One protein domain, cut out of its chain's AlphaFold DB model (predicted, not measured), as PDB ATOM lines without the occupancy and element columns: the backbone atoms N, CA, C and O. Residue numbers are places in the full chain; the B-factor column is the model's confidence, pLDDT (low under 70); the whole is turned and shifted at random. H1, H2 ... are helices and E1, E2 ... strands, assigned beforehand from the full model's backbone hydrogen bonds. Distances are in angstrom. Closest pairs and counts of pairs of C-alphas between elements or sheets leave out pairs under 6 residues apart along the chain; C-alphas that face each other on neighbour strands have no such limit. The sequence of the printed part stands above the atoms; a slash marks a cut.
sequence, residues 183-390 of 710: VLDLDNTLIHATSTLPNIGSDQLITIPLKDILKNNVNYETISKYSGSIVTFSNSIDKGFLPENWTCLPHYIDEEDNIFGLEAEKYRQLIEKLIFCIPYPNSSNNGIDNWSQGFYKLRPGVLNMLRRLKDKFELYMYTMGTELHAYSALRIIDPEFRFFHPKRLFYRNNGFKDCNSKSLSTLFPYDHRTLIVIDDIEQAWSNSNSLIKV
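This is residues 183 to 390 of the 710 residues of the protein "Protein-serine/threonine phosphatase" of Cryptosporidium muris (strain RN66) (UniProt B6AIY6). A twisted four-stranded sheet, E1 E4 E3 E2, has H5 over one face; H3 grazes this sheet with its residues 271 to 272 alone, and H2, away from the sheet, packs on residues 266 to 270 of H3. Away from this sheet lies a smaller part of H6 and the two-stranded sheet E6 E7, with E5 near E6, and residues 198 to 204 stick out as a loop. The printed part has 208 residues, with six named helices and seven named strands in the order E1 H1 H2 E2 H3 E3 E4 H4 E5 H5 H6 E6 E7; under half of the residues are in them, and the class is mixed. The larger sheet, E1 E4 E3 E2, is mixed; E6 E7 is parallel. The whole is compact, with a radius of gyration of the C-alphas of 18.2 A and spans of 52 by 51 by 30 A.

Begin at E4, residues 291 to 298: antiparallel to it are E1, residues 191 to 194, with N 192 2.9 A from O 297, and E3, residues 275 to 281, with N 278 2.8 A from O 294; E3 and E4 are a hairpin. Parallel to E3 is E2, residues 230 to 232, with N 277 2.8 A from O 231. H5, residues 323 to 333, makes two layers with this sheet, a helix on one face, at a height over the sheet of 8.4 A; it is over E4, slantwise at 45 degrees on the local plane. E2, H3, residues 258 to 272, and E3 form a strand-helix-strand unit, parallel neighbour strands with a helix between, its crossover right-handed. H3 only grazes the sheet, as does H1, residues 210 to 214. Residues 266 to 270 of H3 touch H2, residues 220 to 226, at a shallow tilt of 24 degrees, the same way; the closest C-alphas, of Ile 223 and Leu 270, are 5.1 A apart. Residues 268 to 272 of H3 only just touch H4, residues 302 to 309, with 3 pairs of C-alphas within 8 A, the closest Arg 268 and Leu 303 at 6.6 A. E5, residues 313 to 318, pairs with no named strand and is near E6, residues 371 to 375. E6 is parallel to E7, residues 387 to 389, with N 388 2.7 A from O 373. The closest C-alphas of E6 and H6, residues 360 to 363, are Leu 371 and Leu 360, 7.8 A apart. Every O i to N i+4 pair is within hydrogen-bond range in H1, H2 and H4, against 10 of 11 in H3 and 6 of 7 in H5; H6 is too short for one.

Find C-alpha 191 at (183.697, 159.678, 111.884), where E1 begins. E4 runs 22.5 A, H3 22.0 A, E3 19.5 A and H5 15.1 A. E7 ends at C-alpha 389, (178.126, 173.525, 114.812).

The C-alphas farthest apart, of Asp 203 and Tyr 366, are 54.1 A apart. The printed part has no cut; the links E1 to H1, E2 to H3, H5 to H6 and E6 to E7 are long. Look for pLDDT under 70 at residues 199 to 204, 234 to 240, 255 to 259, 282 to 290 and 351 to 356.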
ATOM      1  N   VAL A 183     175.112 165.599 123.643       97.38
ATOM      2  CA  VAL A 183     174.504 164.870 122.534       97.38
ATOM      3  C   VAL A 183     175.405 164.991 121.315       97.38
ATOM      4  O   VAL A 183     175.638 166.087 120.811       97.38
ATOM      5  N   LEU A 184     175.924 163.860 120.854       98.06
ATOM      6  CA  LEU A 184     176.894 163.766 119.775       98.06
ATOM      7  C   LEU A 184     176.261 163.104 118.554       98.06
ATOM      8  O   LEU A 184     175.772 161.974 118.628       98.06
ATOM      9  N   ASP A 185     176.310 163.789 117.420       97.31
ATOM     10  CA  ASP A 185     176.129 163.147 116.126       97.31
ATOM     11  C   ASP A 185     177.334 162.254 115.757       97.31
ATOM     12  O   ASP A 185     178.391 162.316 116.390       97.31
ATOM     13  N   LEU A 186     177.168 161.383 114.757       97.06
ATOM     14  CA  LEU A 186     178.174 160.410 114.336       97.06
ATOM     15  C   LEU A 186     178.837 160.783 113.001       97.06
ATOM     16  O   LEU A 186     180.047 161.032 112.962       97.06
ATOM     17  N   ASP A 187     178.062 160.782 111.916       95.38
ATOM     18  CA  ASP A 187     178.536 160.955 110.542       95.38
ATOM     19  C   ASP A 187     178.999 162.386 110.293       95.38
ATOM     20  O   ASP A 187     178.332 163.334 110.669       95.38
ATOM     21  N   ASN A 188     180.174 162.571 109.688       95.62
ATOM     22  CA  ASN A 188     180.793 163.886 109.482       95.62
ATOM     23  C   ASN A 188     181.028 164.704 110.778       95.62
ATOM     24  O   ASN A 188     181.570 165.810 110.718       95.62
ATOM     25  N   THR A 189     180.736 164.139 111.951       97.69
ATOM     26  CA  THR A 189     180.980 164.735 113.266       97.69
ATOM     27  C   THR A 189     182.150 164.039 113.961       97.69
ATOM     28  O   THR A 189     183.189 164.672 114.171       97.69
ATOM     29  N   LEU A 190     182.021 162.740 114.262       98.44
ATOM     30  CA  LEU A 190     183.035 161.916 114.945       98.44
ATOM     31  C   LEU A 190     183.783 160.974 113.994       98.44
ATOM     32  O   LEU A 190     184.927 160.598 114.257       98.44
ATOM     33  N   ILE A 191     183.140 160.577 112.896       98.12
ATOM     34  CA  ILE A 191     183.697 159.678 111.884       98.12
ATOM     35  C   ILE A 191     183.299 160.123 110.484       98.12
ATOM     36  O   ILE A 191     182.422 160.961 110.298       98.12
ATOM     37  N   HIS A 192     183.920 159.517 109.482       97.12
ATOM     38  CA  HIS A 192     183.412 159.534 108.122       97.12
ATOM     39  C   HIS A 192     183.323 158.105 107.598       97.12
ATOM     40  O   HIS A 192     184.277 157.335 107.746       97.12
ATOM     41  N   ALA A 193     182.190 157.754 106.993       94.69
ATOM     42  CA  ALA A 193     181.941 156.426 106.453       94.69
ATOM     43  C   ALA A 193     181.609 156.472 104.956       94.69
ATOM     44  O   ALA A 193     181.006 157.420 104.466       94.69
ATOM     45  N   THR A 194     181.998 155.432 104.222       91.81
ATOM     46  CA  THR A 194     181.669 155.260 102.800       91.81
ATOM     47  C   THR A 194     181.489 153.782 102.466       91.81
ATOM     48  O   THR A 194     182.091 152.917 103.097       91.81
ATOM     49  N   SER A 195     180.682 153.464 101.456       87.75
ATOM     50  CA  SER A 195     180.584 152.108 100.898       87.75
ATOM     51  C   SER A 195     181.630 151.831  99.817       87.75
ATOM     52  O   SER A 195     181.814 150.687  99.405       87.75
ATOM     53  N   THR A 196     182.326 152.867  99.342       83.81
ATOM     54  CA  THR A 196     183.298 152.763  98.253       83.81
ATOM     55  C   THR A 196     184.551 153.571  98.552       83.81
ATOM     56  O   THR A 196     184.503 154.687  99.070       83.81
ATOM     57  N   LEU A 197     185.697 152.999  98.199       83.94
ATOM     58  CA  LEU A 197     186.965 153.714  98.198       83.94
ATOM     59  C   LEU A 197     187.202 154.389  96.841       83.94
ATOM     60  O   LEU A 197     186.621 153.972  95.834       83.94
ATOM     61  N   PRO A 198     188.067 155.419  96.787       76.56
ATOM     62  CA  PRO A 198     188.445 156.049  95.530       76.56
ATOM     63  C   PRO A 198     188.942 154.997  94.529       76.56
ATOM     64  O   PRO A 198     189.859 154.232  94.835       76.56
ATOM     65  N   ASN A 199     188.349 154.958  93.331       66.06
ATOM     66  CA  ASN A 199     188.701 153.976  92.307       66.06
ATOM     67  C   ASN A 199     190.074 154.309  91.694       66.06
ATOM     68  O   ASN A 199     190.187 155.067  90.727       66.06
ATOM     69  N   ILE A 200     191.127 153.773  92.312       60.12
ATOM     70  CA  ILE A 200     192.527 153.941  91.897       60.12
ATOM     71  C   ILE A 200     193.008 152.726  91.060       60.12
ATOM     72  O   ILE A 200     194.162 152.685  90.643       60.12
ATOM     73  N   GLY A 201     192.104 151.805  90.683       51.72
ATOM     74  CA  GLY A 201     192.374 150.712  89.736       51.72
ATOM     75  C   GLY A 201     192.789 149.382  90.374       51.72
ATOM     76  O   GLY A 201     193.823 148.829  90.001       51.72
ATOM     77  N   SER A 202     191.990 148.860  91.310       50.75
ATOM     78  CA  SER A 202     192.208 147.550  91.942       50.75
ATOM     79  C   SER A 202     190.978 146.648  91.796       50.75
ATOM     80  O   SER A 202     189.894 147.028  92.238       50.75
ATOM     81  N   ASP A 203     191.170 145.437  91.275       52.06
ATOM     82  CA  ASP A 203     190.147 144.380  91.276       52.06
ATOM     83  C   ASP A 203     190.135 143.579  92.601       52.06
ATOM     84  O   ASP A 203     189.228 142.780  92.826       52.06
ATOM     85  N   GLN A 204     191.107 143.791  93.511       61.56
ATOM     86  CA  GLN A 204     191.169 143.136  94.829       61.56
ATOM     87  C   GLN A 204     191.686 144.079  95.928       61.56
ATOM     88  O   GLN A 204     192.764 144.649  95.826       61.56
ATOM     89  N   LEU A 205     190.910 144.231  97.002       75.06
ATOM     90  CA  LEU A 205     191.241 145.052  98.167       75.06
ATOM     91  C   LEU A 205     192.133 144.269  99.148       75.06
ATOM     92  O   LEU A 205     191.686 143.272  99.719       75.06
ATOM     93  N   ILE A 206     193.356 144.737  99.414       81.50
ATOM     94  CA  ILE A 206     194.200 144.161 100.475       81.50
ATOM     95  C   ILE A 206     193.732 144.685 101.835       81.50
ATOM     96  O   ILE A 206     193.746 145.889 102.089       81.50
ATOM     97  N   THR A 207     193.355 143.769 102.729       86.81
ATOM     98  CA  THR A 207     193.002 144.087 104.120       86.81
ATOM     99  C   THR A 207     193.931 143.374 105.090       86.81
ATOM    100  O   THR A 207     194.406 142.272 104.816       86.81
ATOM    101  N   ILE A 208     194.195 144.009 106.230       90.00
ATOM    102  CA  ILE A 208     195.029 143.457 107.298       90.00
ATOM    103  C   ILE A 208     194.138 143.186 108.515       90.00
ATOM    104  O   ILE A 208     193.478 144.111 108.994       90.00
ATOM    105  N   PRO A 209     194.098 141.963 109.067       90.12
ATOM    106  CA  PRO A 209     193.391 141.731 110.319       90.12
ATOM    107  C   PRO A 209     193.989 142.598 111.433       90.12
ATOM    108  O   PRO A 209     195.191 142.534 111.689       90.12
ATOM    109  N   LEU A 210     193.162 143.381 112.132       89.12
ATOM    110  CA  LEU A 210     193.628 144.324 113.160       89.12
ATOM    111  C   LEU A 210     194.497 143.639 114.226       89.12
ATOM    112  O   LEU A 210     195.548 144.155 114.602       89.12
ATOM    113  N   LYS A 211     194.110 142.427 114.640       86.31
ATOM    114  CA  LYS A 211     194.870 141.600 115.589       86.31
ATOM    115  C   LYS A 211     196.333 141.392 115.183       86.31
ATOM    116  O   LYS A 211     197.183 141.277 116.053       86.31
ATOM    117  N   ASP A 212     196.645 141.340 113.888       87.19
ATOM    118  CA  ASP A 212     198.008 141.080 113.416       87.19
ATOM    119  C   ASP A 212     198.893 142.328 113.509       87.19
ATOM    120  O   ASP A 212     200.111 142.214 113.631       87.19
ATOM    121  N   ILE A 213     198.283 143.517 113.537       88.31
ATOM    122  CA  ILE A 213     198.971 144.767 113.870       88.31
ATOM    123  C   ILE A 213     199.199 144.837 115.384       88.31
ATOM    124  O   ILE A 213     200.314 145.118 115.822       88.31
ATOM    125  N   LEU A 214     198.164 144.524 116.173       85.56
ATOM    126  CA  LEU A 214     198.153 144.686 117.633       85.56
ATOM    127  C   LEU A 214     198.951 143.631 118.423       85.56
ATOM    128  O   LEU A 214     199.184 143.825 119.612       85.56
ATOM    129  N   LYS A 215     199.401 142.547 117.778       80.88
ATOM    130  CA  LYS A 215     200.399 141.610 118.337       80.88
ATOM    131  C   LYS A 215     201.762 142.262 118.574       80.88
ATOM    132  O   LYS A 215     202.543 141.793 119.391       80.88
ATOM    133  N   ASN A 216     202.080 143.310 117.820       74.31
ATOM    134  CA  ASN A 216     203.343 144.022 117.962       74.31
ATOM    135  C   ASN A 216     203.193 145.153 118.983       74.31
ATOM    136  O   ASN A 216     202.139 145.782 119.066       74.31
ATOM    137  N   ASN A 217     204.276 145.485 119.690       81.44
ATOM    138  CA  ASN A 217     204.300 146.680 120.532       81.44
ATOM    139  C   ASN A 217     203.994 147.925 119.683       81.44
ATOM    140  O   ASN A 217     204.672 148.214 118.690       81.44
ATOM    141  N   VAL A 218     202.967 148.678 120.082       86.62
ATOM    142  CA  VAL A 218     202.570 149.893 119.369       86.62
ATOM    143  C   VAL A 218     203.534 151.025 119.724       86.62
ATOM    144  O   VAL A 218     203.494 151.610 120.805       86.62
ATOM    145  N   ASN A 219     204.429 151.333 118.790       89.38
ATOM    146  CA  ASN A 219     205.385 152.431 118.867       89.38
ATOM    147  C   ASN A 219     205.265 153.335 117.622       89.38
ATOM    148  O   ASN A 219     204.462 153.074 116.725       89.38
ATOM    149  N   TYR A 220     206.059 154.406 117.550       90.69
ATOM    150  CA  TYR A 220     206.007 155.346 116.423       90.69
ATOM    151  C   TYR A 220     206.361 154.714 115.067       90.69
ATOM    152  O   TYR A 220     205.818 155.133 114.047       90.69
ATOM    153  N   GLU A 221     207.217 153.691 115.045       91.31
ATOM    154  CA  GLU A 221     207.551 152.953 113.824       91.31
ATOM    155  C   GLU A 221     206.346 152.134 113.341       91.31
ATOM    156  O   GLU A 221     205.978 152.212 112.170       91.31
ATOM    157  N   THR A 222     205.661 151.437 114.255       90.81
ATOM    158  CA  THR A 222     204.400 150.729 113.987       90.81
ATOM    159  C   THR A 222     203.336 151.693 113.456       90.81
ATOM    160  O   THR A 222     202.719 151.418 112.426       90.81
ATOM    161  N   ILE A 223     203.157 152.853 114.099       92.44
ATOM    162  CA  ILE A 223     202.212 153.891 113.652       92.44
ATOM    163  C   ILE A 223     202.552 154.359 112.233       92.44
ATOM    164  O   ILE A 223     201.675 154.419 111.373       92.44
ATOM    165  N   SER A 224     203.824 154.663 111.959       91.44
ATOM    166  CA  SER A 224     204.257 155.117 110.634       91.44
ATOM    167  C   SER A 224     204.090 154.039 109.559       91.44
ATOM    168  O   SER A 224     203.747 154.360 108.423       91.44
ATOM    169  N   LYS A 225     204.341 152.771 109.903       91.69
ATOM    170  CA  LYS A 225     204.266 151.632 108.983       91.69
ATOM    171  C   LYS A 225     202.834 151.327 108.547       91.69
ATOM    172  O   LYS A 225     202.616 151.041 107.374       91.69
ATOM    173  N   TYR A 226     201.882 151.367 109.479       93.06
ATOM    174  CA  TYR A 226     200.491 150.965 109.232       93.06
ATOM    175  C   TYR A 226     199.536 152.143 108.985       93.06
ATOM    176  O   TYR A 226     198.349 151.933 108.742       93.06
ATOM    177  N   SER A 227     200.023 153.385 109.009       94.06
ATOM    178  CA  SER A 227     199.228 154.567 108.656       94.06
ATOM    179  C   SER A 227     198.608 154.428 107.258       94.06
ATOM    180  O   SER A 227     199.313 154.210 106.271       94.06
ATOM    181  N   GLY A 228     197.280 154.545 107.166       91.19
ATOM    182  CA  GLY A 228     196.519 154.363 105.924       91.19
ATOM    183  C   GLY A 228     196.256 152.917 105.522       91.19
ATOM    184  O   GLY A 228     195.679 152.690 104.458       91.19
ATOM    185  N   SER A 229     196.634 151.938 106.347       93.06
ATOM    186  CA  SER A 229     196.251 150.545 106.129       93.06
ATOM    187  C   SER A 229     194.749 150.347 106.321       93.06
ATOM    188  O   SER A 229     194.132 150.896 107.237       93.06
ATOM    189  N   ILE A 230     194.175 149.509 105.460       93.62
ATOM    190  CA  ILE A 230     192.782 149.083 105.551       93.62
ATOM    191  C   ILE A 230     192.738 147.818 106.400       93.62
ATOM    192  O   ILE A 230     193.404 146.827 106.086       93.62
ATOM    193  N   VAL A 231     191.965 147.852 107.479       92.69
ATOM    194  CA  VAL A 231     191.931 146.791 108.482       92.69
ATOM    195  C   VAL A 231     190.562 146.155 108.605       92.69
ATOM    196  O   VAL A 231     189.541 146.810 108.416       92.69
ATOM    197  N   THR A 232     190.540 144.874 108.948       90.75
ATOM    198  CA  THR A 232     189.318 144.119 109.241       90.75
ATOM    199  C   THR A 232     189.357 143.582 110.664       90.75
ATOM    200  O   THR A 232     190.420 143.336 111.243       90.75
ATOM    201  N   PHE A 233     188.179 143.375 111.244       84.75
ATOM    202  CA  PHE A 233     188.073 142.614 112.483       84.75
ATOM    203  C   PHE A 233     188.245 141.129 112.198       84.75
ATOM    204  O   PHE A 233     187.755 140.619 111.194       84.75
ATOM    205  N   SER A 234     188.918 140.408 113.094       65.69
ATOM    206  CA  SER A 234     188.890 138.948 113.049       65.69
ATOM    207  C   SER A 234     187.466 138.435 113.286       65.69
ATOM    208  O   SER A 234     186.755 139.004 114.108       65.69
ATOM    209  N   ASN A 235     187.092 137.318 112.656       53.72
ATOM    210  CA  ASN A 235     185.771 136.675 112.794       53.72
ATOM    211  C   ASN A 235     185.371 136.291 114.240       53.72
ATOM    212  O   ASN A 235     184.239 135.881 114.466       53.72
ATOM    213  N   SER A 236     186.275 136.392 115.218       52.16
ATOM    214  CA  SER A 236     185.992 136.175 116.640       52.16
ATOM    215  C   SER A 236     185.621 137.484 117.342       52.16
ATOM    216  O   SER A 236     186.407 138.436 117.325       52.16
ATOM    217  N   ILE A 237     184.459 137.488 117.993       46.34
ATOM    218  CA  ILE A 237     183.801 138.663 118.584       46.34
ATOM    219  C   ILE A 237     184.566 139.255 119.786       46.34
ATOM    220  O   ILE A 237     184.453 140.450 120.026       46.34
ATOM    221  N   ASP A 238     185.436 138.507 120.475       49.28
ATOM    222  CA  ASP A 238     185.715 138.881 121.873       49.28
ATOM    223  C   ASP A 238     187.037 139.605 122.189       49.28
ATOM    224  O   ASP A 238     187.177 140.085 123.309       49.28
ATOM    225  N   LYS A 239     188.031 139.711 121.287       53.81
ATOM    226  CA  LYS A 239     189.361 140.285 121.650       53.81
ATOM    227  C   LYS A 239     190.113 141.025 120.533       53.81
ATOM    228  O   LYS A 239     191.333 141.127 120.572       53.81
ATOM    229  N   GLY A 240     189.420 141.535 119.514       59.03
ATOM    230  CA  GLY A 240     190.072 142.123 118.331       59.03
ATOM    231  C   GLY A 240     190.847 143.428 118.572       59.03
ATOM    232  O   GLY A 240     191.729 143.745 117.779       59.03
ATOM    233  N   PHE A 241     190.523 144.166 119.639       70.75
ATOM    234  CA  PHE A 241     191.128 145.466 119.958       70.75
ATOM    235  C   PHE A 241     192.130 145.432 121.109       70.75
ATOM    236  O   PHE A 241     192.919 146.363 121.233       70.75
ATOM    237  N   LEU A 242     192.108 144.415 121.969       76.19
ATOM    238  CA  LEU A 242     192.969 144.382 123.146       76.19
ATOM    239  C   LEU A 242     194.394 144.006 122.711       76.19
ATOM    240  O   LEU A 242     194.571 142.890 122.213       76.19
ATOM    241  N   PRO A 243     195.401 144.892 122.855       74.12
ATOM    242  CA  PRO A 243     196.779 144.511 122.571       74.12
ATOM    243  C   PRO A 243     197.210 143.346 123.465       74.12
ATOM    244  O   PRO A 243     196.690 143.169 124.574       74.12
ATOM    245  N   GLU A 244     198.170 142.544 123.005       71.12
ATOM    246  CA  GLU A 244     198.704 141.463 123.837       71.12
ATOM    247  C   GLU A 244     199.257 142.032 125.154       71.12
ATOM    248  O   GLU A 244     199.959 143.042 125.163       71.12
ATOM    249  N   ASN A 245     198.942 141.371 126.274       74.56
ATOM    250  CA  ASN A 245     199.321 141.753 127.646       74.56
ATOM    251  C   ASN A 245     198.552 142.929 128.275       74.56
ATOM    252  O   ASN A 245     198.881 143.335 129.388       74.56
ATOM    253  N   TRP A 246     197.506 143.442 127.627       78.75
ATOM    254  CA  TRP A 246     196.635 144.461 128.216       78.75
ATOM    255  C   TRP A 246     195.439 143.819 128.920       78.75
ATOM    256  O   TRP A 246     194.894 142.820 128.453       78.75
ATOM    257  N   THR A 247     195.016 144.387 130.051       78.56
ATOM    258  CA  THR A 247     193.843 143.921 130.820       78.56
ATOM    259  C   THR A 247     192.588 144.751 130.559       78.56
ATOM    260  O   THR A 247     191.486 144.306 130.876       78.56
ATOM    261  N   CYS A 248     192.736 145.939 129.972       82.94
ATOM    262  CA  CYS A 248     191.638 146.810 129.575       82.94
ATOM    263  C   CYS A 248     191.948 147.508 128.246       82.94
ATOM    264  O   CYS A 248     193.106 147.624 127.840       82.94
ATOM    265  N   LEU A 249     190.899 147.949 127.549       87.31
ATOM    266  CA  LEU A 249     191.052 148.611 126.261       87.31
ATOM    267  C   LEU A 249     191.723 149.990 126.408       87.31
ATOM    268  O   LEU A 249     191.239 150.817 127.186       87.31
ATOM    269  N   PRO A 250     192.754 150.301 125.593       87.81
ATOM    270  CA  PRO A 250     193.462 151.586 125.650       87.81
ATOM    271  C   PRO A 250     192.585 152.825 125.394       87.81
ATOM    272  O   PRO A 250     192.977 153.947 125.711       87.81
ATOM    273  N   HIS A 251     191.390 152.626 124.829       90.88
ATOM    274  CA  HIS A 251     190.351 153.647 124.663       90.88
ATOM    275  C   HIS A 251     190.035 154.364 125.983       90.88
ATOM    276  O   HIS A 251     189.776 155.563 125.986       90.88
ATOM    277  N   TYR A 252     190.095 153.636 127.103       90.38
ATOM    278  CA  TYR A 252     189.582 154.086 128.396       90.38
ATOM    279  C   TYR A 252     190.665 154.459 129.415       90.38
ATOM    280  O   TYR A 252     190.312 154.889 130.509       90.38
ATOM    281  N   ILE A 253     191.946 154.281 129.074       88.88
ATOM    282  CA  ILE A 253     193.078 154.540 129.977       88.88
ATOM    283  C   ILE A 253     193.466 156.014 129.932       88.88
ATOM    284  O   ILE A 253     193.690 156.567 128.845       88.88
ATOM    285  N   ASP A 254     193.577 156.622 131.110       82.19
ATOM    286  CA  ASP A 254     193.904 158.031 131.272       82.19
ATOM    287  C   ASP A 254     195.417 158.287 131.184       82.19
ATOM    288  O   ASP A 254     196.251 157.427 131.452       82.19
ATOM    289  N   GLU A 255     195.791 159.490 130.736       69.62
ATOM    290  CA  GLU A 255     197.201 159.860 130.511       69.62
ATOM    291  C   GLU A 255     198.029 159.868 131.810       69.62
ATOM    292  O   GLU A 255     199.245 159.703 131.757       69.62
ATOM    293  N   GLU A 256     197.377 160.040 132.964       67.19
ATOM    294  CA  GLU A 256     198.014 160.084 134.288       67.19
ATOM    295  C   GLU A 256     198.488 158.699 134.775       67.19
ATOM    296  O   GLU A 256     199.292 158.613 135.705       67.19
ATOM    297  N   ASP A 257     198.085 157.612 134.102       63.22
ATOM    298  CA  ASP A 257     198.482 156.234 134.412       63.22
ATOM    299  C   ASP A 257     199.914 155.902 133.921       63.22
ATOM    300  O   ASP A 257     200.110 154.992 133.118       63.22
ATOM    301  N   ASN A 258     200.944 156.625 134.386       66.81
ATOM    302  CA  ASN A 258     202.383 156.388 134.124       66.81
ATOM    303  C   ASN A 258     202.703 155.726 132.750       66.81
ATOM    304  O   ASN A 258     202.316 156.228 131.696       66.81
ATOM    305  N   ILE A 259     203.448 154.610 132.730       66.75
ATOM    306  CA  ILE A 259     203.931 153.941 131.506       66.75
ATOM    307  C   ILE A 259     202.763 153.513 130.597       66.75
ATOM    308  O   ILE A 259     202.867 153.634 129.376       66.75
ATOM    309  N   PHE A 260     201.640 153.081 131.177       75.50
ATOM    310  CA  PHE A 260     200.472 152.608 130.430       75.50
ATOM    311  C   PHE A 260     199.731 153.741 129.710       75.50
ATOM    312  O   PHE A 260     199.263 153.539 128.590       75.50
ATOM    313  N   GLY A 261     199.685 154.945 130.288       80.12
ATOM    314  CA  GLY A 261     199.062 156.119 129.673       80.12
ATOM    315  C   GLY A 261     199.729 156.515 128.351       80.12
ATOM    316  O   GLY A 261     199.047 156.760 127.350       80.12
ATOM    317  N   LEU A 262     201.068 156.499 128.299       83.06
ATOM    318  CA  LEU A 262     201.822 156.824 127.080       83.06
ATOM    319  C   LEU A 262     201.665 155.757 125.986       83.06
ATOM    320  O   LEU A 262     201.598 156.081 124.798       83.06
ATOM    321  N   GLU A 263     201.634 154.478 126.360       87.06
ATOM    322  CA  GLU A 263     201.390 153.394 125.405       87.06
ATOM    323  C   GLU A 263     199.951 153.418 124.879       87.06
ATOM    324  O   GLU A 263     199.728 153.223 123.681       87.06
ATOM    325  N   ALA A 264     198.986 153.751 125.740       89.44
ATOM    326  CA  ALA A 264     197.587 153.875 125.354       89.44
ATOM    327  C   ALA A 264     197.386 155.019 124.357       89.44
ATOM    328  O   ALA A 264     196.627 154.886 123.398       89.44
ATOM    329  N   GLU A 265     198.120 156.119 124.524       89.56
ATOM    330  CA  GLU A 265     198.107 157.232 123.580       89.56
ATOM    331  C   GLU A 265     198.630 156.827 122.196       89.56
ATOM    332  O   GLU A 265     197.979 157.089 121.185       89.56
ATOM    333  N   LYS A 266     199.757 156.109 122.130       90.88
ATOM    334  CA  LYS A 266     200.287 155.582 120.857       90.88
ATOM    335  C   LYS A 266     199.301 154.630 120.185       90.88
ATOM    336  O   LYS A 266     199.151 154.656 118.964       90.88
ATOM    337  N   TYR A 267     198.609 153.812 120.972       91.94
ATOM    338  CA  TYR A 267     197.547 152.952 120.469       91.94
ATOM    339  C   TYR A 267     196.398 153.756 119.854       91.94
ATOM    340  O   TYR A 267     196.007 153.480 118.721       91.94
ATOM    341  N   ARG A 268     195.875 154.771 120.551       92.94
ATOM    342  CA  ARG A 268     194.787 155.612 120.022       92.94
ATOM    343  C   ARG A 268     195.207 156.309 118.727       92.94
ATOM    344  O   ARG A 268     194.458 156.280 117.755       92.94
ATOM    345  N   GLN A 269     196.439 156.819 118.669       93.12
ATOM    346  CA  GLN A 269     197.013 157.409 117.454       93.12
ATOM    347  C   GLN A 269     197.103 156.413 116.294       93.12
ATOM    348  O   GLN A 269     196.841 156.785 115.152       93.12
ATOM    349  N   LEU A 270     197.462 155.154 116.561       94.50
ATOM    350  CA  LEU A 270     197.432 154.105 115.543       94.50
ATOM    351  C   LEU A 270     196.002 153.904 115.029       94.50
ATOM    352  O   LEU A 270     195.789 153.984 113.825       94.50
ATOM    353  N   ILE A 271     195.036 153.682 115.925       94.69
ATOM    354  CA  ILE A 271     193.632 153.422 115.569       94.69
ATOM    355  C   ILE A 271     193.037 154.558 114.727       94.69
ATOM    356  O   ILE A 271     192.409 154.297 113.704       94.69
ATOM    357  N   GLU A 272     193.302 155.815 115.083       95.56
ATOM    358  CA  GLU A 272     192.831 156.981 114.325       95.56
ATOM    359  C   GLU A 272     193.488 157.119 112.935       95.56
ATOM    360  O   GLU A 272     192.924 157.768 112.051       95.56
ATOM    361  N   LYS A 273     194.646 156.482 112.701       96.19
ATOM    362  CA  LYS A 273     195.356 156.450 111.407       96.19
ATOM    363  C   LYS A 273     195.025 155.234 110.531       96.19
ATOM    364  O   LYS A 273     195.585 155.110 109.438       96.19
ATOM    365  N   LEU A 274     194.136 154.348 110.971       96.00
ATOM    366  CA  LEU A 274     193.671 153.195 110.195       96.00
ATOM    367  C   LEU A 274     192.346 153.492 109.481       96.00
ATOM    368  O   LEU A 274     191.622 154.430 109.818       96.00
ATOM    369  N   ILE A 275     192.022 152.664 108.488       96.19
ATOM    370  CA  ILE A 275     190.717 152.657 107.818       96.19
ATOM    371  C   ILE A 275     190.052 151.315 108.087       96.19
ATOM    372  O   ILE A 275     190.579 150.272 107.712       96.19
ATOM    373  N   PHE A 276     188.884 151.323 108.716       95.25
ATOM    374  CA  PHE A 276     188.199 150.099 109.115       95.25
ATOM    375  C   PHE A 276     187.250 149.635 108.018       95.25
ATOM    376  O   PHE A 276     186.304 150.341 107.688       95.25
ATOM    377  N   CYS A 277     187.487 148.446 107.476       93.00
ATOM    378  CA  CYS A 277     186.586 147.746 106.571       93.00
ATOM    379  C   CYS A 277     185.698 146.794 107.384       93.00
ATOM    380  O   CYS A 277     186.173 145.823 107.981       93.00
ATOM    381  N   ILE A 278     184.400 147.090 107.421       89.88
ATOM    382  CA  ILE A 278     183.395 146.337 108.167       89.88
ATOM    383  C   ILE A 278     182.384 145.759 107.172       89.88
ATOM    384  O   ILE A 278     181.713 146.526 106.475       89.88
ATOM    385  N   PRO A 279     182.254 144.425 107.087       85.88
ATOM    386  CA  PRO A 279     181.273 143.805 106.214       85.88
ATOM    387  C   PRO A 279     179.862 143.926 106.817       85.88
ATOM    388  O   PRO A 279     179.686 143.788 108.030       85.88
ATOM    389  N   TYR A 280     178.857 144.156 105.974       82.62
ATOM    390  CA  TYR A 280     177.441 144.192 106.350       82.62
ATOM    391  C   TYR A 280     176.554 143.466 105.321       82.62
ATOM    392  O   TYR A 280     176.893 143.436 104.137       82.62
ATOM    393  N   PRO A 281     175.422 142.869 105.734       77.19
ATOM    394  CA  PRO A 281     174.523 142.164 104.820       77.19
ATOM    395  C   PRO A 281     173.829 143.127 103.841       77.19
ATOM    396  O   PRO A 281     173.334 144.180 104.250       77.19
ATOM    397  N   ASN A 282     173.748 142.762 102.555       68.69
ATOM    398  CA  ASN A 282     172.926 143.489 101.580       68.69
ATOM    399  C   ASN A 282     171.464 143.043 101.675       68.69
ATOM    400  O   ASN A 282     171.149 141.879 101.452       68.69
ATOM    401  N   SER A 283     170.550 143.984 101.913       58.00
ATOM    402  CA  SER A 283     169.105 143.718 101.952       58.00
ATOM    403  C   SER A 283     168.431 143.703 100.570       58.00
ATOM    404  O   SER A 283     167.221 143.521 100.485       58.00
ATOM    405  N   SER A 284     169.174 143.949  99.485       56.50
ATOM    406  CA  SER A 284     168.616 144.283  98.166       56.50
ATOM    407  C   SER A 284     168.468 143.118  97.181       56.50
ATOM    408  O   SER A 284     167.957 143.343  96.091       56.50
ATOM    409  N   ASN A 285     168.850 141.883  97.529       47.44
ATOM    410  CA  ASN A 285     168.621 140.699  96.690       47.44
ATOM    411  C   ASN A 285     168.397 139.455  97.567       47.44
ATOM    412  O   ASN A 285     169.163 139.226  98.496       47.44
ATOM    413  N   ASN A 286     167.388 138.637  97.242       46.69
ATOM    414  CA  ASN A 286     166.972 137.412  97.958       46.69
ATOM    415  C   ASN A 286     167.988 136.240  97.878       46.69
ATOM    416  O   ASN A 286     167.599 135.087  97.699       46.69
ATOM    417  N   GLY A 287     169.291 136.515  97.960       49.88
ATOM    418  CA  GLY A 287     170.364 135.522  97.989       49.88
ATOM    419  C   GLY A 287     171.085 135.530  99.335       49.88
ATOM    420  O   GLY A 287     171.320 136.589  99.907       49.88
ATOM    421  N   ILE A 288     171.448 134.346  99.826       50.06
ATOM    422  CA  ILE A 288     172.004 134.110 101.171       50.06
ATOM    423  C   ILE A 288     173.467 134.603 101.323       50.06
ATOM    424  O   ILE A 288     173.947 134.716 102.444       50.06
ATOM    425  N   ASP A 289     174.144 135.023 100.241       50.47
ATOM    426  CA  ASP A 289     175.611 135.212 100.230       50.47
ATOM    427  C   ASP A 289     176.135 136.571  99.706       50.47
ATOM    428  O   ASP A 289     177.259 136.643  99.214       50.47
ATOM    429  N   ASN A 290     175.389 137.678  99.812       65.06
ATOM    430  CA  ASN A 290     175.906 138.993  99.392       65.06
ATOM    431  C   ASN A 290     176.168 139.925 100.584       65.06
ATOM    432  O   ASN A 290     175.256 140.542 101.135       65.06
ATOM    433  N   TRP A 291     177.443 140.061 100.947       72.31
ATOM    434  CA  TRP A 291     177.928 141.051 101.908       72.31
ATOM    435  C   TRP A 291     178.491 142.267 101.169       72.31
ATOM    436  O   TRP A 291     179.263 142.128 100.223       72.31
ATOM    437  N   SER A 292     178.126 143.459 101.625       81.38
ATOM    438  CA  SER A 292     178.751 144.723 101.233       81.38
ATOM    439  C   SER A 292     179.830 145.117 102.237       81.38
ATOM    440  O   SER A 292     179.861 144.621 103.363       81.38
ATOM    441  N   GLN A 293     180.721 146.025 101.844       85.19
ATOM    442  CA  GLN A 293     181.770 146.560 102.712       85.19
ATOM    443  C   GLN A 293     181.487 148.025 103.040       85.19
ATOM    444  O   GLN A 293     181.108 148.808 102.169       85.19
ATOM    445  N   GLY A 294     181.641 148.388 104.311       90.06
ATOM    446  CA  GLY A 294     181.634 149.767 104.784       90.06
ATOM    447  C   GLY A 294     183.023 150.146 105.272       90.06
ATOM    448  O   GLY A 294     183.630 149.404 106.041       90.06
ATOM    449  N   PHE A 295     183.523 151.294 104.835       94.06
ATOM    450  CA  PHE A 295     184.811 151.846 105.233       94.06
ATOM    451  C   PHE A 295     184.591 152.996 106.202       94.06
ATOM    452  O   PHE A 295     183.844 153.917 105.891       94.06
ATOM    453  N   TYR A 296     185.260 152.955 107.349       96.75
ATOM    454  CA  TYR A 296     185.125 153.933 108.421       96.75
ATOM    455  C   TYR A 296     186.486 154.557 108.713       96.75
ATOM    456  O   TYR A 296     187.477 153.850 108.916       96.75
ATOM    457  N   LYS A 297     186.529 155.887 108.756       97.62
ATOM    458  CA  LYS A 297     187.671 156.667 109.225       97.62
ATOM    459  C   LYS A 297     187.257 157.439 110.470       97.62
ATOM    460  O   LYS A 297     186.276 158.181 110.438       97.62
ATOM    461  N   LEU A 298     188.017 157.276 111.549       98.19
ATOM    462  CA  LEU A 298     187.852 158.089 112.749       98.19
ATOM    463  C   LEU A 298     188.353 159.510 112.506       98.19
ATOM    464  O   LEU A 298     189.414 159.700 111.899       98.19
ATOM    465  N   ARG A 299     187.613 160.494 113.023       98.06
ATOM    466  CA  ARG A 299     188.088 161.872 113.065       98.06
ATOM    467  C   ARG A 299     189.251 161.989 114.055       98.06
ATOM    468  O   ARG A 299     189.146 161.442 115.156       98.06
ATOM    469  N   PRO A 300     190.347 162.681 113.698       95.75
ATOM    470  CA  PRO A 300     191.487 162.841 114.594       95.75
ATOM    471  C   PRO A 300     191.086 163.378 115.974       95.75
ATOM    472  O   PRO A 300     190.339 164.352 116.086       95.75
ATOM    473  N   GLY A 301     191.589 162.736 117.028       94.44
ATOM    474  CA  GLY A 301     191.349 163.097 118.421       94.44
ATOM    475  C   GLY A 301     190.032 162.601 119.026       94.44
ATOM    476  O   GLY A 301     189.779 162.906 120.192       94.44
ATOM    477  N   VAL A 302     189.198 161.846 118.298       97.56
ATOM    478  CA  VAL A 302     187.891 161.382 118.802       97.56
ATOM    479  C   VAL A 302     188.007 160.558 120.081       97.56
ATOM    480  O   VAL A 302     187.250 160.791 121.023       97.56
ATOM    481  N   LEU A 303     188.982 159.648 120.159       96.00
ATOM    482  CA  LEU A 303     189.131 158.774 121.325       96.00
ATOM    483  C   LEU A 303     189.581 159.568 122.552       96.00
ATOM    484  O   LEU A 303     189.086 159.357 123.659       96.00
ATOM    485  N   ASN A 304     190.489 160.523 122.347       92.88
ATOM    486  CA  ASN A 304     190.973 161.396 123.410       92.88
ATOM    487  C   ASN A 304     189.897 162.364 123.906       92.88
ATOM    488  O   ASN A 304     189.749 162.523 125.116       92.88
ATOM    489  N   MET A 305     189.123 162.959 122.999       94.94
ATOM    490  CA  MET A 305     188.026 163.853 123.361       94.94
ATOM    491  C   MET A 305     186.978 163.118 124.208       94.94
ATOM    492  O   MET A 305     186.647 163.578 125.296       94.94
ATOM    493  N   LEU A 306     186.489 161.955 123.758       97.19
ATOM    494  CA  LEU A 306     185.485 161.182 124.503       97.19
ATOM    495  C   LEU A 306     185.992 160.786 125.890       97.19
ATOM    496  O   LEU A 306     185.297 160.994 126.884       97.19
ATOM    497  N   ARG A 307     187.233 160.295 125.968       94.69
ATOM    498  CA  ARG A 307     187.870 159.933 127.235       94.69
ATOM    499  C   ARG A 307     187.966 161.119 128.196       94.69
ATOM    500  O   ARG A 307     187.632 160.958 129.360       94.69
ATOM    501  N   ARG A 308     188.411 162.292 127.733       92.50
ATOM    502  CA  ARG A 308     188.607 163.477 128.593       92.50
ATOM    503  C   ARG A 308     187.306 164.181 128.980       92.50
ATOM    504  O   ARG A 308     187.287 164.924 129.960       92.50
ATOM    505  N   LEU A 309     186.231 163.972 128.221       94.69
ATOM    506  CA  LEU A 309     184.916 164.554 128.497       94.69
ATOM    507  C   LEU A 309     184.006 163.642 129.332       94.69
ATOM    508  O   LEU A 309     183.055 164.154 129.918       94.69
ATOM    509  N   LYS A 310     184.300 162.335 129.432       94.19
ATOM    510  CA  LYS A 310     183.452 161.334 130.116       94.19
ATOM    511  C   LYS A 310     183.089 161.708 131.564       94.19
ATOM    512  O   LYS A 310     181.994 161.396 132.015       94.19
ATOM    513  N   ASP A 311     183.990 162.396 132.270       93.25
ATOM    514  CA  ASP A 311     183.823 162.745 133.688       93.25
ATOM    515  C   ASP A 311     183.108 164.087 133.902       93.25
ATOM    516  O   ASP A 311     182.811 164.444 135.032       93.25
ATOM    517  N   LYS A 312     182.854 164.844 132.828       96.06
ATOM    518  CA  LYS A 312     182.135 166.134 132.858       96.06
ATOM    519  C   LYS A 312     180.783 166.061 132.163       96.06
ATOM    520  O   LYS A 312     179.925 166.918 132.374       96.06
ATOM    521  N   PHE A 313     180.607 165.068 131.296       98.19
ATOM    522  CA  PHE A 313     179.448 164.948 130.435       98.19
ATOM    523  C   PHE A 313     178.907 163.524 130.413       98.19
ATOM    524  O   PHE A 313     179.637 162.567 130.164       98.19
ATOM    525  N   GLU A 314     177.592 163.391 130.569       96.94
ATOM    526  CA  GLU A 314     176.892 162.185 130.147       96.94
ATOM    527  C   GLU A 314     176.716 162.197 128.629       96.94
ATOM    528  O   GLU A 314     176.072 163.084 128.067       96.94
ATOM    529  N   LEU A 315     177.329 161.215 127.966       97.75
ATOM    530  CA  LEU A 315     177.425 161.170 126.512       97.75
ATOM    531  C   LEU A 315     176.252 160.403 125.895       97.75
ATOM    532  O   LEU A 315     176.007 159.236 126.221       97.75
ATOM    533  N   TYR A 316     175.573 161.056 124.958       96.75
ATOM    534  CA  TYR A 316     174.509 160.501 124.128       96.75
ATOM    535  C   TYR A 316     174.970 160.464 122.677       96.75
ATOM    536  O   TYR A 316     175.532 161.438 122.185       96.75
ATOM    537  N   MET A 317     174.714 159.361 121.978       96.50
ATOM    538  CA  MET A 317     174.892 159.291 120.529       96.50
ATOM    539  C   MET A 317     173.531 159.476 119.872       96.50
ATOM    540  O   MET A 317     172.609 158.723 120.175       96.50
ATOM    541  N   TYR A 318     173.407 160.446 118.969       94.81
ATOM    542  CA  TYR A 318     172.180 160.695 118.220       94.81
ATOM    543  C   TYR A 318     172.490 160.857 116.733       94.81
ATOM    544  O   TYR A 318     172.731 161.960 116.249       94.81
ATOM    545  N   THR A 319     172.459 159.742 116.001       93.56
ATOM    546  CA  THR A 319     172.733 159.680 114.561       93.56
ATOM    547  C   THR A 319     171.459 159.469 113.737       93.56
ATOM    548  O   THR A 319     170.479 158.872 114.184       93.56
ATOM    549  N   MET A 320     171.484 159.945 112.493       91.06
ATOM    550  CA  MET A 320     170.502 159.591 111.463       91.06
ATOM    551  C   MET A 320     170.814 158.261 110.769       91.06
ATOM    552  O   MET A 320     170.036 157.828 109.918       91.06
ATOM    553  N   GLY A 321     171.946 157.624 111.066       89.62
ATOM    554  CA  GLY A 321     172.351 156.324 110.538       89.62
ATOM    555  C   GLY A 321     171.491 155.174 111.061       89.62
ATOM    556  O   GLY A 321     170.715 155.328 111.999       89.62
ATOM    557  N   THR A 322     171.597 154.003 110.435       90.75
ATOM    558  CA  THR A 322     170.896 152.794 110.896       90.75
ATOM    559  C   THR A 322     171.523 152.239 112.174       90.75
ATOM    560  O   THR A 322     172.671 152.542 112.491       90.75
ATOM    561  N   GLU A 323     170.798 151.357 112.867       91.25
ATOM    562  CA  GLU A 323     171.322 150.590 114.005       91.25
ATOM    563  C   GLU A 323     172.673 149.934 113.686       91.25
ATOM    564  O   GLU A 323     173.666 150.140 114.382       91.25
ATOM    565  N   LEU A 324     172.728 149.191 112.576       90.38
ATOM    566  CA  LEU A 324     173.932 148.482 112.156       90.38
ATOM    567  C   LEU A 324     175.111 149.430 111.922       90.38
ATOM    568  O   LEU A 324     176.243 149.094 112.265       90.38
ATOM    569  N   HIS A 325     174.857 150.607 111.347       92.69
ATOM    570  CA  HIS A 325     175.883 151.618 111.128       92.69
ATOM    571  C   HIS A 325     176.404 152.191 112.456       92.69
ATOM    572  O   HIS A 325     177.616 152.203 112.677       92.69
ATOM    573  N   ALA A 326     175.502 152.573 113.369       94.00
ATOM    574  CA  ALA A 326     175.860 153.099 114.684       94.00
ATOM    575  C   ALA A 326     176.703 152.093 115.485       94.00
ATOM    576  O   ALA A 326     177.802 152.415 115.939       94.00
ATOM    577  N   TYR A 327     176.253 150.838 115.578       93.44
ATOM    578  CA  TYR A 327     177.008 149.793 116.268       93.44
ATOM    579  C   TYR A 327     178.316 149.431 115.555       93.44
ATOM    580  O   TYR A 327     179.299 149.119 116.222       93.44
ATOM    581  N   SER A 328     178.388 149.514 114.223       92.50
ATOM    582  CA  SER A 328     179.650 149.315 113.491       92.50
ATOM    583  C   SER A 328     180.690 150.380 113.837       92.50
ATOM    584  O   SER A 328     181.862 150.047 114.005       92.50
ATOM    585  N   ALA A 329     180.271 151.637 114.000       95.25
ATOM    586  CA  ALA A 329     181.152 152.700 114.465       95.25
ATOM    587  C   ALA A 329     181.546 152.526 115.941       95.25
ATOM    588  O   ALA A 329     182.721 152.660 116.282       95.25
ATOM    589  N   LEU A 330     180.598 152.164 116.815       94.44
ATOM    590  CA  LEU A 330     180.859 151.927 118.243       94.44
ATOM    591  C   LEU A 330     181.799 150.747 118.484       94.44
ATOM    592  O   LEU A 330     182.628 150.818 119.382       94.44
ATOM    593  N   ARG A 331     181.776 149.720 117.625       91.81
ATOM    594  CA  ARG A 331     182.791 148.654 117.644       91.81
ATOM    595  C   ARG A 331     184.216 149.188 117.537       91.81
ATOM    596  O   ARG A 331     185.119 148.476 117.947       91.81
ATOM    597  N   ILE A 332     184.414 150.378 116.964       94.06
ATOM    598  CA  ILE A 332     185.712 151.051 116.883       94.06
ATOM    599  C   ILE A 332     185.887 152.041 118.037       94.06
ATOM    600  O   ILE A 332     186.914 152.028 118.698       94.06
ATOM    601  N   ILE A 333     184.907 152.921 118.250       95.56
ATOM    602  CA  ILE A 333     185.047 154.090 119.132       95.56
ATOM    603  C   ILE A 333     184.886 153.726 120.611       95.56
ATOM    604  O   ILE A 333     185.585 154.271 121.464       95.56
ATOM    605  N   ASP A 334     183.946 152.834 120.917       95.31
ATOM    606  CA  ASP A 334     183.554 152.476 122.280       95.31
ATOM    607  C   ASP A 334     183.152 150.990 122.376       95.31
ATOM    608  O   ASP A 334     181.974 150.671 122.566       95.31
ATOM    609  N   PRO A 335     184.112 150.054 122.227       91.38
ATOM    610  CA  PRO A 335     183.797 148.633 122.066       91.38
ATOM    611  C   PRO A 335     183.114 147.987 123.284       91.38
ATOM    612  O   PRO A 335     182.454 146.962 123.138       91.38
ATOM    613  N   GLU A 336     183.277 148.566 124.477       91.06
ATOM    614  CA  GLU A 336     182.674 148.103 125.734       91.06
ATOM    615  C   GLU A 336     181.531 149.008 126.231       91.06
ATOM    616  O   GLU A 336     181.060 148.831 127.355       91.06
ATOM    617  N   PHE A 337     181.071 149.970 125.421       93.31
ATOM    618  CA  PHE A 337     179.982 150.895 125.767       93.31
ATOM    619  C   PHE A 337     180.206 151.684 127.072       93.31
ATOM    620  O   PHE A 337     179.267 151.937 127.835       93.31
ATOM    621  N   ARG A 338     181.460 152.065 127.359       93.31
ATOM    622  CA  ARG A 338     181.806 152.837 128.566       93.31
ATOM    623  C   ARG A 338     181.548 154.332 128.395       93.31
ATOM    624  O   ARG A 338     181.324 155.018 129.388       93.31
ATOM    625  N   PHE A 339     181.570 154.838 127.164       95.44
ATOM    626  CA  PHE A 339     181.221 156.225 126.855       95.44
ATOM    627  C   PHE A 339     179.712 156.344 126.608       95.44
ATOM    628  O   PHE A 339     178.996 157.078 127.300       95.44
ATOM    629  N   PHE A 340     179.208 155.551 125.668       95.81
ATOM    630  CA  PHE A 340     177.825 155.552 125.224       95.81
ATOM    631  C   PHE A 340     177.112 154.299 125.713       95.81
ATOM    632  O   PHE A 340     177.038 153.283 125.023       95.81
ATOM    633  N   HIS A 341     176.542 154.384 126.913       92.81
ATOM    634  CA  HIS A 341     175.691 153.318 127.425       92.81
ATOM    635  C   HIS A 341     174.571 152.999 126.407       92.81
ATOM    636  O   HIS A 341     174.003 153.942 125.856       92.81
ATOM    637  N   PRO A 342     174.167 151.730 126.187       90.31
ATOM    638  CA  PRO A 342     173.202 151.369 125.136       90.31
ATOM    639  C   PRO A 342     171.856 152.111 125.185       90.31
ATOM    640  O   PRO A 342     171.233 152.346 124.156       90.31
ATOM    641  N   LYS A 343     171.422 152.541 126.379       89.19
ATOM    642  CA  LYS A 343     170.219 153.381 126.577       89.19
ATOM    643  C   LYS A 343     170.360 154.820 126.060       89.19
ATOM    644  O   LYS A 343     169.362 155.506 125.901       89.19
ATOM    645  N   ARG A 344     171.589 155.284 125.826       93.25
ATOM    646  CA  ARG A 344     171.925 156.622 125.321       93.25
ATOM    647  C   ARG A 344     172.242 156.614 123.818       93.25
ATOM    648  O   ARG A 344     172.840 157.563 123.315       93.25
ATOM    649  N   LEU A 345     171.866 155.542 123.112       93.56
ATOM    650  CA  LEU A 345     172.061 155.376 121.673       93.56
ATOM    651  C   LEU A 345     170.755 155.621 120.917       93.56
ATOM    652  O   LEU A 345     169.798 154.854 121.043       93.56
ATOM    653  N   PHE A 346     170.750 156.657 120.090       92.56
ATOM    654  CA  PHE A 346     169.647 157.046 119.225       92.56
ATOM    655  C   PHE A 346     170.132 156.994 117.775       92.56
ATOM    656  O   PHE A 346     171.089 157.658 117.381       92.56
ATOM    657  N   TYR A 347     169.476 156.158 116.991       90.50
ATOM    658  CA  TYR A 347     169.704 155.901 115.581       90.50
ATOM    659  C   TYR A 347     168.360 155.874 114.844       90.50
ATOM    660  O   TYR A 347     167.275 155.996 115.426       90.50
ATOM    661  N   ARG A 348     168.412 155.745 113.520       84.31
ATOM    662  CA  ARG A 348     167.220 155.692 112.672       84.31
ATOM    663  C   ARG A 348     166.287 154.579 113.151       84.31
ATOM    664  O   ARG A 348     166.694 153.423 113.199       84.31
ATOM    665  N   ASN A 349     165.037 154.936 113.443       76.12
ATOM    666  CA  ASN A 349     163.951 154.058 113.905       76.12
ATOM    667  C   ASN A 349     163.934 153.645 115.394       76.12
ATOM    668  O   ASN A 349     163.009 152.933 115.766       76.12
ATOM    669  N   ASN A 350     164.855 154.094 116.262       76.88
ATOM    670  CA  ASN A 350     164.715 153.908 117.728       76.88
ATOM    671  C   ASN A 350     164.669 155.230 118.528       76.88
ATOM    672  O   ASN A 350     164.526 155.224 119.743       76.88
ATOM    673  N   GLY A 351     164.782 156.373 117.853       60.88
ATOM    674  CA  GLY A 351     164.740 157.705 118.469       60.88
ATOM    675  C   GLY A 351     163.915 158.723 117.688       60.88
ATOM    676  O   GLY A 351     163.969 159.917 117.961       60.88
ATOM    677  N   PHE A 352     163.186 158.280 116.667       62.06
ATOM    678  CA  PHE A 352     162.452 159.156 115.762       62.06
ATOM    679  C   PHE A 352     160.967 158.828 115.843       62.06
ATOM    680  O   PHE A 352     160.558 157.725 115.496       62.06
ATOM    681  N   LYS A 353     160.161 159.790 116.303       54.66
ATOM    682  CA  LYS A 353     158.705 159.770 116.117       54.66
ATOM    683  C   LYS A 353     158.405 160.457 114.792       54.66
ATOM    684  O   LYS A 353     158.481 161.676 114.752       54.66
ATOM    685  N   ASP A 354     158.146 159.697 113.729       52.78
ATOM    686  CA  ASP A 354     157.572 160.151 112.444       52.78
ATOM    687  C   ASP A 354     158.197 161.401 111.771       52.78
ATOM    688  O   ASP A 354     157.610 161.969 110.850       52.78
ATOM    689  N   CYS A 355     159.389 161.846 112.187       56.03
ATOM    690  CA  CYS A 355     160.019 163.079 111.720       56.03
ATOM    691  C   CYS A 355     161.414 162.827 111.139       56.03
ATOM    692  O   CYS A 355     162.208 162.046 111.659       56.03
ATOM    693  N   ASN A 356     161.721 163.551 110.060       69.12
ATOM    694  CA  ASN A 356     163.041 163.583 109.423       69.12
ATOM    695  C   ASN A 356     164.048 164.478 110.184       69.12
ATOM    696  O   ASN A 356     165.070 164.862 109.618       69.12
ATOM    697  N   SER A 357     163.756 164.852 111.434       81.00
ATOM    698  CA  SER A 357     164.576 165.743 112.260       81.00
ATOM    699  C   SER A 357     164.784 165.179 113.670       81.00
ATOM    700  O   SER A 357     163.944 164.484 114.231       81.00
ATOM    701  N   LYS A 358     165.949 165.466 114.244       89.69
ATOM    702  CA  LYS A 358     166.318 165.248 115.640       89.69
ATOM    703  C   LYS A 358     165.613 166.274 116.522       89.69
ATOM    704  O   LYS A 358     165.462 167.443 116.156       89.69
ATOM    705  N   SER A 359     165.221 165.837 117.712       89.19
ATOM    706  CA  SER A 359     164.610 166.696 118.723       89.19
ATOM    707  C   SER A 359     165.197 166.394 120.091       89.19
ATOM    708  O   SER A 359     165.283 165.234 120.491       89.19
ATOM    709  N   LEU A 360     165.551 167.440 120.838       91.12
ATOM    710  CA  LEU A 360     165.944 167.292 122.240       91.12
ATOM    711  C   LEU A 360     164.804 166.716 123.088       91.12
ATOM    712  O   LEU A 360     165.077 165.945 123.999       91.12
ATOM    713  N   SER A 361     163.547 166.953 122.699       89.38
ATOM    714  CA  SER A 361     162.370 166.395 123.374       89.38
ATOM    715  C   SER A 361     162.217 164.881 123.209       89.38
ATOM    716  O   SER A 361     161.444 164.265 123.938       89.38
ATOM    717  N   THR A 362     162.949 164.262 122.275       87.69
ATOM    718  CA  THR A 362     163.097 162.800 122.236       87.69
ATOM    719  C   THR A 362     163.895 162.315 123.446       87.69
ATOM    720  O   THR A 362     163.564 161.291 124.035       87.69
ATOM    721  N   LEU A 363     164.950 163.044 123.813       89.94
ATOM    722  CA  LEU A 363     165.834 162.704 124.924       89.94
ATOM    723  C   LEU A 363     165.201 163.118 126.255       89.94
ATOM    724  O   LEU A 363     165.035 162.274 127.128       89.94
ATOM    725  N   PHE A 364     164.822 164.390 126.373       91.94
ATOM    726  CA  PHE A 364     164.304 165.041 127.577       91.94
ATOM    727  C   PHE A 364     163.035 165.814 127.217       91.94
ATOM    728  O   PHE A 364     163.135 166.874 126.606       91.94
ATOM    729  N   PRO A 365     161.834 165.285 127.506       89.50
ATOM    730  CA  PRO A 365     160.589 165.867 127.009       89.50
ATOM    731  C   PRO A 365     160.301 167.300 127.467       89.50
ATOM    732  O   PRO A 365     159.567 167.996 126.763       89.50
ATOM    733  N   TYR A 366     160.831 167.732 128.618       90.75
ATOM    734  CA  TYR A 366     160.413 168.984 129.256       90.75
ATOM    735  C   TYR A 366     161.534 169.995 129.488       90.75
ATOM    736  O   TYR A 366     161.267 171.196 129.453       90.75
ATOM    737  N   ASP A 367     162.768 169.552 129.715       90.25
ATOM    738  CA  ASP A 367     163.863 170.412 130.136       90.25
ATOM    739  C   ASP A 367     165.164 170.131 129.377       90.25
ATOM    740  O   ASP A 367     165.769 169.063 129.453       90.25
ATOM    741  N   HIS A 368     165.631 171.148 128.653       93.44
ATOM    742  CA  HIS A 368     166.839 171.069 127.840       93.44
ATOM    743  C   HIS A 368     168.030 171.841 128.427       93.44
ATOM    744  O   HIS A 368     169.072 171.942 127.778       93.44
ATOM    745  N   ARG A 369     167.918 172.380 129.649       93.56
ATOM    746  CA  ARG A 369     168.868 173.357 130.214       93.56
ATOM    747  C   ARG A 369     170.277 172.827 130.442       93.56
ATOM    748  O   ARG A 369     171.179 173.608 130.708       93.56
ATOM    749  N   THR A 370     170.455 171.510 130.396       95.69
ATOM    750  CA  THR A 370     171.738 170.823 130.585       95.69
ATOM    751  C   THR A 370     172.237 170.148 129.305       95.69
ATOM    752  O   THR A 370     173.292 169.518 129.334       95.69
ATOM    753  N   LEU A 371     171.489 170.247 128.196       96.62
ATOM    754  CA  LEU A 371     171.771 169.544 126.945       96.62
ATOM    755  C   LEU A 371     172.550 170.412 125.964       96.62
ATOM    756  O   LEU A 371     172.030 171.392 125.433       96.62
ATOM    757  N   ILE A 372     173.771 169.984 125.653       98.00
ATOM    758  CA  ILE A 372     174.595 170.528 124.572       98.00
ATOM    759  C   ILE A 372     174.532 169.572 123.386       98.00
ATOM    760  O   ILE A 372     174.664 168.363 123.563       98.00
ATOM    761  N   VAL A 373     174.371 170.105 122.177       97.56
ATOM    762  CA  VAL A 373     174.343 169.305 120.947       97.56
ATOM    763  C   VAL A 373     175.576 169.592 120.103       97.56
ATOM    764  O   VAL A 373     175.927 170.752 119.912       97.56
ATOM    765  N   ILE A 374     176.201 168.552 119.561       97.88
ATOM    766  CA  ILE A 374     177.280 168.636 118.574       97.88
ATOM    767  C   ILE A 374     176.815 167.955 117.294       97.88
ATOM    768  O   ILE A 374     176.537 166.755 117.295       97.88
ATOM    769  N   ASP A 375     176.756 168.716 116.209       96.62
ATOM    770  CA  ASP A 375     176.329 168.224 114.901       96.62
ATOM    771  C   ASP A 375     176.918 169.118 113.802       96.62
ATOM    772  O   ASP A 375     177.108 170.326 114.004       96.62
ATOM    773  N   ASP A 376     177.234 168.555 112.639       94.50
ATOM    774  CA  ASP A 376     177.649 169.346 111.481       94.50
ATOM    775  C   ASP A 376     176.433 169.960 110.749       94.50
ATOM    776  O   ASP A 376     176.562 170.999 110.082       94.50
ATOM    777  N   ILE A 377     175.242 169.362 110.916       88.75
ATOM    778  CA  ILE A 377     173.971 169.749 110.293       88.75
ATOM    779  C   ILE A 377     173.052 170.445 111.299       88.75
ATOM    780  O   ILE A 377     172.431 169.821 112.153       88.75
ATOM    781  N   GLU A 378     172.832 171.747 111.134       88.81
ATOM    782  CA  GLU A 378     171.837 172.442 111.957       88.81
ATOM    783  C   GLU A 378     170.402 172.044 111.597       88.81
ATOM    784  O   GLU A 378     169.569 171.869 112.477       88.81
ATOM    785  N   GLN A 379     170.115 171.858 110.309       86.50
ATOM    786  CA  GLN A 379     168.771 171.551 109.806       86.50
ATOM    787  C   GLN A 379     168.280 170.171 110.232       86.50
ATOM    788  O   GLN A 379     167.090 169.882 110.126       86.50
ATOM    789  N   ALA A 380     169.189 169.321 110.714       86.25
ATOM    790  CA  ALA A 380     168.807 168.074 111.341       86.25
ATOM    791  C   ALA A 380     168.070 168.307 112.664       86.25
ATOM    792  O   ALA A 380     167.459 167.364 113.136       86.25
ATOM    793  N   TRP A 381     168.079 169.507 113.254       89.81
ATOM    794  CA  TRP A 381     167.503 169.786 114.570       89.81
ATOM    795  C   TRP A 381     166.295 170.721 114.505       89.81
ATOM    796  O   TRP A 381     166.321 171.755 113.841       89.81
ATOM    797  N   SER A 382     165.240 170.386 115.253       83.44
ATOM    798  CA  SER A 382     164.052 171.242 115.413       83.44
ATOM    799  C   SER A 382     164.296 172.480 116.291       83.44
ATOM    800  O   SER A 382     163.615 173.490 116.134       83.44
ATOM    801  N   ASN A 383     165.270 172.416 117.203       73.75
ATOM    802  CA  ASN A 383     165.733 173.522 118.040       73.75
ATOM    803  C   ASN A 383     167.265 173.465 118.122       73.75
ATOM    804  O   ASN A 383     167.822 172.419 118.448       73.75
ATOM    805  N   SER A 384     167.937 174.579 117.820       76.56
ATOM    806  CA  SER A 384     169.396 174.655 117.692       76.56
ATOM    807  C   SER A 384     170.065 175.617 118.681       76.56
ATOM    808  O   SER A 384     171.240 175.951 118.513       76.56
ATOM    809  N   ASN A 385     169.367 176.072 119.726       86.06
ATOM    810  CA  ASN A 385     169.922 177.083 120.636       86.06
ATOM    811  C   ASN A 385     171.137 176.571 121.432       86.06
ATOM    812  O   ASN A 385     172.070 177.331 121.682       86.06
ATOM    813  N   SER A 386     171.172 175.278 121.769       93.81
ATOM    814  CA  SER A 386     172.323 174.630 122.412       93.81
ATOM    815  C   SER A 386     173.221 173.836 121.449       93.81
ATOM    816  O   SER A 386     174.187 173.206 121.881       93.81
ATOM    817  N   LEU A 387     172.948 173.887 120.138       96.19
ATOM    818  CA  LEU A 387     173.766 173.238 119.108       96.19
ATOM    819  C   LEU A 387     175.065 173.993 118.912       96.19
ATOM    820  O   LEU A 387     175.008 175.171 118.595       96.19
ATOM    821  N   ILE A 388     176.215 173.336 119.028       95.81
ATOM    822  CA  ILE A 388     177.537 173.785 118.584       95.81
ATOM    823  C   ILE A 388     177.811 173.153 117.217       95.81
ATOM    824  O   ILE A 388     178.024 171.947 117.112       95.81
ATOM    825  N   LYS A 389     177.815 173.980 116.168       95.19
ATOM    826  CA  LYS A 389     178.126 173.525 114.812       95.19
ATOM    827  C   LYS A 389     179.605 173.164 114.692       95.19
ATOM    828  O   LYS A 389     180.469 173.968 115.043       95.19
ATOM    829  N   VAL A 390     179.888 171.990 114.139       95.62
ATOM    830  CA  VAL A 390     181.255 171.541 113.833       95.62
ATOM    831  C   VAL A 390     181.556 171.613 112.341       95.62
ATOM    832  O   VAL A 390     180.652 171.532 111.508       95.62
TER     833      VAL A 390